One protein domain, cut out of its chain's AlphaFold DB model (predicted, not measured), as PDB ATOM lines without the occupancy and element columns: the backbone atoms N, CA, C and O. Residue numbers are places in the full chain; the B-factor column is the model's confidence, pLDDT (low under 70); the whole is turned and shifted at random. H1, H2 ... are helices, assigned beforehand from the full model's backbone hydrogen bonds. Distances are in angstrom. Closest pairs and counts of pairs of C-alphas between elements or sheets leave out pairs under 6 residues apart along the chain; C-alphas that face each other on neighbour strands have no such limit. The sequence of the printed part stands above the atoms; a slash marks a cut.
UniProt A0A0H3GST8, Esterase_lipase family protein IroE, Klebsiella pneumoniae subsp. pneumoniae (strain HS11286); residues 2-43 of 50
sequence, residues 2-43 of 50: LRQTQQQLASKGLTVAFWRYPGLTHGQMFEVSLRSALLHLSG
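AT A GLANCE: This is residues 2 to 43 of the 50 residues of the protein "Esterase_lipase family protein IroE" of Klebsiella pneumoniae subsp. pneumoniae (strain HS11286) (UniProt A0A0H3GST8). Two separate helices stand at opposite sides of a flat, open shape, like the two uprights of an N, and the long link between them is the slanting stroke. H2, the longer helix, makes one side and H1 the other; they run in much the same sense and do not come together, and only the link, residues 11 to 25, passes through the space between them. The printed part has 42 residues with two named helices, H1 then H2, and no named strand; the class is all helix. The whole is loose, with a radius of gyration of the C-alphas of 12.7 A, and spans 32 by 25 by 11 A.

HOW THE PARTS SIT: The longest helix is H2, residues 26 to 41, with its centre at (21.857, -0.786, 30.724). H1, residues 2 to 10, has its centre at (20.563, -8.975, 10.354). H1 and H2 are apart, with no C-alpha of the one within 8 A of the other. Residues 38 to 43, of which 38 to 41 belong to H2, stand free. In H1 every O i to N i+4 pair is within hydrogen-bond range; in H2 11 of 12 are.

IN THESE COORDINATES: H2 begins at C-alpha 26 (30.857, 4.668, 26.230), ends at C-alpha 41 (14.139, -9.295, 31.741) and is 22.5 A long from first to last C-alpha. H1 begins at C-alpha 2 (22.935, -3.178, 11.475), ends at C-alpha 10 (16.784, -13.694, 11.800) and is 12.2 A long by the same measure.

THE WHOLE: The two C-alphas farthest apart, those of Ser 11 and Gly 27, are 32.6 A apart. The link from H1 to H2, 15 residues, is long. The printed part has no cut. Its mean pLDDT is 93.6, and no printed residue of this model is under 70.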
ATOM      1  N   LEU A   2      23.906  -2.690  10.474       89.56
ATOM      2  CA  LEU A   2      22.935  -3.178  11.475       89.56
ATOM      3  C   LEU A   2      21.778  -4.009  10.892       89.56
ATOM      4  O   LEU A   2      21.595  -5.155  11.287       89.56
ATOM      5  N   ARG A   3      21.036  -3.459   9.919       89.81
ATOM      6  CA  ARG A   3      19.915  -4.173   9.280       89.81
ATOM      7  C   ARG A   3      20.337  -5.509   8.670       89.81
ATOM      8  O   ARG A   3      19.615  -6.487   8.780       89.81
ATOM      9  N   GLN A   4      21.523  -5.552   8.073       94.61
ATOM     10  CA  GLN A   4      22.064  -6.760   7.462       94.61
ATOM     11  C   GLN A   4      22.412  -7.808   8.527       94.61
ATOM     12  O   GLN A   4      22.070  -8.974   8.367       94.61
ATOM     13  N   THR A   5      23.004  -7.392   9.650       94.66
ATOM     14  CA  THR A   5      23.265  -8.270  10.799       94.66
ATOM     15  C   THR A   5      21.964  -8.811  11.391       94.66
ATOM     16  O   THR A   5      21.858 -10.009  11.635       94.66
ATOM     17  N   GLN A   6      20.947  -7.962  11.566       94.07
ATOM     18  CA  GLN A   6      19.630  -8.392  12.046       94.07
ATOM     19  C   GLN A   6      19.000  -9.419  11.099       94.07
ATOM     20  O   GLN A   6      18.540 -10.459  11.556       94.07
ATOM     21  N   GLN A   7      19.040  -9.170   9.786       93.96
ATOM     22  CA  GLN A   7      18.524 -10.101   8.778       93.96
ATOM     23  C   GLN A   7      19.265 -11.442   8.787       93.96
ATOM     24  O   GLN A   7      18.620 -12.483   8.735       93.96
ATOM     25  N   GLN A   8      20.596 -11.437   8.900       96.34
ATOM     26  CA  GLN A   8      21.401 -12.664   8.956       96.34
ATOM     27  C   GLN A   8      21.152 -13.498  10.217       96.34
ATOM     28  O   GLN A   8      21.233 -14.723  10.178       96.34
ATOM     29  N   LEU A   9      20.892 -12.850  11.352       96.24
ATOM     30  CA  LEU A   9      20.545 -13.543  12.590       96.24
ATOM     31  C   LEU A   9      19.103 -14.072  12.527       96.24
ATOM     32  O   LEU A   9      18.864 -15.230  12.865       96.24
ATOM     33  N   ALA A  10      18.169 -13.279  11.998       94.67
ATOM     34  CA  ALA A  10      16.784 -13.694  11.800       94.67
ATOM     35  C   ALA A  10      16.663 -14.872  10.818       94.67
ATOM     36  O   ALA A  10      15.927 -15.818  11.085       94.67
ATOM     37  N   SER A  11      17.443 -14.890   9.728       95.85
ATOM     38  CA  SER A  11      17.473 -16.024   8.790       95.85
ATOM     39  C   SER A  11      18.008 -17.319   9.416       95.85
ATOM     40  O   SER A  11      17.843 -18.385   8.837       95.85
ATOM     41  N   LYS A  12      18.655 -17.235  10.586       96.98
ATOM     42  CA  LYS A  12      19.100 -18.383  11.392       96.98
ATOM     43  C   LYS A  12      18.094 -18.773  12.485       96.98
ATOM     44  O   LYS A  12      18.422 -19.591  13.336       96.98
ATOM     45  N   GLY A  13      16.897 -18.184  12.485       96.39
ATOM     46  CA  GLY A  13      15.855 -18.453  13.478       96.39
ATOM     47  C   GLY A  13      16.086 -17.783  14.834       96.39
ATOM     48  O   GLY A  13      15.422 -18.137  15.804       96.39
ATOM     49  N   LEU A  14      17.018 -16.829  14.931       95.78
ATOM     50  CA  LEU A  14      17.250 -16.089  16.168       95.78
ATOM     51  C   LEU A  14      16.292 -14.901  16.265       95.78
ATOM     52  O   LEU A  14      16.175 -14.108  15.330       95.78
ATOM     53  N   THR A  15      15.664 -14.732  17.428       91.45
ATOM     54  CA  THR A  15      14.959 -13.492  17.765       91.45
ATOM     55  C   THR A  15      15.986 -12.405  18.056       91.45
ATOM     56  O   THR A  15      16.831 -12.559  18.938       91.45
ATOM     57  N   VAL A  16      15.920 -11.298  17.317       90.55
ATOM     58  CA  VAL A  16      16.884 -10.198  17.424       90.55
ATOM     59  C   VAL A  16      16.179  -8.941  17.904       90.55
ATOM     60  O   VAL A  16      15.269  -8.448  17.241       90.55
ATOM     61  N   ALA A  17      16.654  -8.385  19.013       87.72
ATOM     62  CA  ALA A  17      16.319  -7.038  19.452       87.72
ATOM     63  C   ALA A  17      17.552  -6.138  19.317       87.72
ATOM     64  O   ALA A  17      18.688  -6.577  19.500       87.72
ATOM     65  N   PHE A  18      17.324  -4.874  18.980       89.52
ATOM     66  CA  PHE A  18      18.361  -3.855  18.948       89.52
ATOM     67  C   PHE A  18      17.844  -2.595  19.630       89.52
ATOM     68  O   PHE A  18      16.689  -2.219  19.449       89.52
ATOM     69  N   TRP A  19      18.719  -1.955  20.396       91.00
ATOM     70  CA  TRP A  19      18.405  -0.783  21.198       91.00
ATOM     71  C   TRP A  19      19.440   0.300  20.947       91.00
ATOM     72  O   TRP A  19      20.646   0.049  21.030       91.00
ATOM     73  N   ARG A  20      18.973   1.513  20.638       91.44
ATOM     74  CA  ARG A  20      19.847   2.672  20.435       91.44
ATOM     75  C   ARG A  20      19.849   3.560  21.666       91.44
ATOM     76  O   ARG A  20      18.801   3.888  22.212       91.44
ATOM     77  N   TYR A  21      21.045   4.032  22.007       92.36
ATOM     78  CA  TYR A  21      21.277   5.019  23.059       92.36
ATOM     79  C   TYR A  21      22.074   6.208  22.491       92.36
ATOM     80  O   TYR A  21      23.284   6.305  22.707       92.36
ATOM     81  N   PRO A  22      21.446   7.062  21.658       92.51
ATOM     82  CA  PRO A  22      22.131   8.184  21.025       92.51
ATOM     83  C   PRO A  22      22.577   9.223  22.062       92.51
ATOM     84  O   PRO A  22      21.879   9.481  23.037       92.51
ATOM     85  N   GLY A  23      23.740   9.837  21.831       95.25
ATOM     86  CA  GLY A  23      24.264  10.911  22.682       95.25
ATOM     87  C   GLY A  23      24.959  10.455  23.970       95.25
ATOM     88  O   GLY A  23      25.462  11.303  24.699       95.25
ATOM     89  N   LEU A  24      25.033   9.148  24.244       94.52
ATOM     90  CA  LEU A  24      25.779   8.630  25.391       94.52
ATOM     91  C   LEU A  24      27.254   8.408  25.054       94.52
ATOM     92  O   LEU A  24      27.603   7.881  23.996       94.52
ATOM     93  N   THR A  25      28.121   8.740  26.008       96.58
ATOM     94  CA  THR A  25      29.506   8.253  26.018       96.58
ATOM     95  C   THR A  25      29.545   6.740  26.257       96.58
ATOM     96  O   THR A  25      28.568   6.140  26.709       96.58
ATOM     97  N   HIS A  26      30.696   6.109  26.011       91.26
ATOM     98  CA  HIS A  26      30.857   4.668  26.230       91.26
ATOM     99  C   HIS A  26      30.564   4.251  27.685       91.26
ATOM    100  O   HIS A  26      29.835   3.289  27.914       91.26
ATOM    101  N   GLY A  27      31.060   5.015  28.667       94.63
ATOM    102  CA  GLY A  27      30.801   4.748  30.087       94.63
ATOM    103  C   GLY A  27      29.324   4.891  30.463       94.63
ATOM    104  O   GLY A  27      28.771   4.020  31.126       94.63
ATOM    105  N   GLN A  28      28.648   5.937  29.977       96.00
ATOM    106  CA  GLN A  28      27.207   6.112  30.204       96.00
ATOM    107  C   GLN A  28      26.382   4.998  29.548       96.00
ATOM    108  O   GLN A  28      25.399   4.528  30.120       96.00
ATOM    109  N   MET A  29      26.790   4.545  28.359       95.62
ATOM    110  CA  MET A  29      26.125   3.445  27.665       95.62
ATOM    111  C   MET A  29      26.184   2.147  28.474       95.62
ATOM    112  O   MET A  29      25.196   1.416  28.493       95.62
ATOM    113  N   PHE A  30      27.290   1.863  29.169       95.39
ATOM    114  CA  PHE A  30      27.398   0.673  30.017       95.39
ATOM    115  C   PHE A  30      26.299   0.637  31.088       95.39
ATOM    116  O   PHE A  30      25.535  -0.325  31.155       95.39
ATOM    117  N   GLU A  31      26.159   1.707  31.871       95.04
ATOM    118  CA  GLU A  31      25.161   1.757  32.942       95.04
ATOM    119  C   GLU A  31      23.726   1.682  32.399       95.04
ATOM    120  O   GLU A  31      22.908   0.896  32.887       95.04
ATOM    121  N   VAL A  32      23.412   2.472  31.366       94.99
ATOM    122  CA  VAL A  32      22.055   2.533  30.803       94.99
ATOM    123  C   VAL A  32      21.675   1.214  30.132       94.99
ATOM    124  O   VAL A  32      20.544   0.753  30.300       94.99
ATOM    125  N   SER A  33      22.599   0.575  29.409       94.42
ATOM    126  CA  SER A  33      22.330  -0.709  28.754       94.42
ATOM    127  C   SER A  33      22.112  -1.835  29.765       94.42
ATOM    128  O   SER A  33      21.166  -2.606  29.602       94.42
ATOM    129  N   LEU A  34      22.895  -1.883  30.850       94.83
ATOM    130  CA  LEU A  34      22.714  -2.864  31.918       94.83
ATOM    131  C   LEU A  34      21.352  -2.705  32.606       94.83
ATOM    132  O   LEU A  34      20.597  -3.672  32.711       94.83
ATOM    133  N   ARG A  35      21.002  -1.483  33.031       94.66
ATOM    134  CA  ARG A  35      19.699  -1.212  33.663       94.66
ATOM    135  C   ARG A  35      18.542  -1.545  32.723       94.66
ATOM    136  O   ARG A  35      17.573  -2.169  33.142       94.66
ATOM    137  N   SER A  36      18.660  -1.178  31.448       94.78
ATOM    138  CA  SER A  36      17.647  -1.478  30.430       94.78
ATOM    139  C   SER A  36      17.457  -2.980  30.226       94.78
ATOM    140  O   SER A  36      16.319  -3.432  30.121       94.78
ATOM    141  N   ALA A  37      18.543  -3.759  30.221       92.95
ATOM    142  CA  ALA A  37      18.472  -5.212  30.108       92.95
ATOM    143  C   ALA A  37      17.786  -5.849  31.328       92.95
ATOM    144  O   ALA A  37      16.927  -6.712  31.160       92.95
ATOM    145  N   LEU A  38      18.107  -5.392  32.544       95.18
ATOM    146  CA  LEU A  38      17.458  -5.870  33.771       95.18
ATOM    147  C   LEU A  38      15.955  -5.560  33.780       95.18
ATOM    148  O   LEU A  38      15.149  -6.440  34.081       95.18
ATOM    149  N   LEU A  39      15.571  -4.340  33.389       93.10
ATOM    150  CA  LEU A  39      14.164  -3.958  33.248       93.10
ATOM    151  C   LEU A  39      13.451  -4.848  32.225       93.10
ATOM    152  O   LEU A  39      12.409  -5.418  32.549       93.10
ATOM    153  N   HIS A  40      14.050  -5.056  31.049       91.37
ATOM    154  CA  HIS A  40      13.483  -5.913  30.008       91.37
ATOM    155  C   HIS A  40      13.264  -7.356  30.482       91.37
ATOM    156  O   HIS A  40      12.190  -7.917  30.269       91.37
ATOM    157  N   LEU A  41      14.242  -7.942  31.181       91.23
ATOM    158  CA  LEU A  41      14.139  -9.295  31.741       91.23
ATOM    159  C   LEU A  41      13.044  -9.413  32.807       91.23
ATOM    160  O   LEU A  41      12.433 -10.469  32.939       91.23
ATOM    161  N   SER A  42      12.759  -8.334  33.541       94.03
ATOM    162  CA  SER A  42      11.653  -8.289  34.506       94.03
ATOM    163  C   SER A  42      10.267  -8.068  33.878       94.03
ATOM    164  O   SER A  42       9.281  -7.977  34.604       94.03
ATOM    165  N   GLY A  43      10.173  -7.962  32.546       89.64
ATOM    166  CA  GLY A  43       8.928  -7.643  31.838       89.64
ATOM    167  C   GLY A  43       8.572  -6.152  31.831       89.64
ATOM    168  O   GLY A  43       7.480  -5.787  31.401       89.64
TER     169      GLY A  43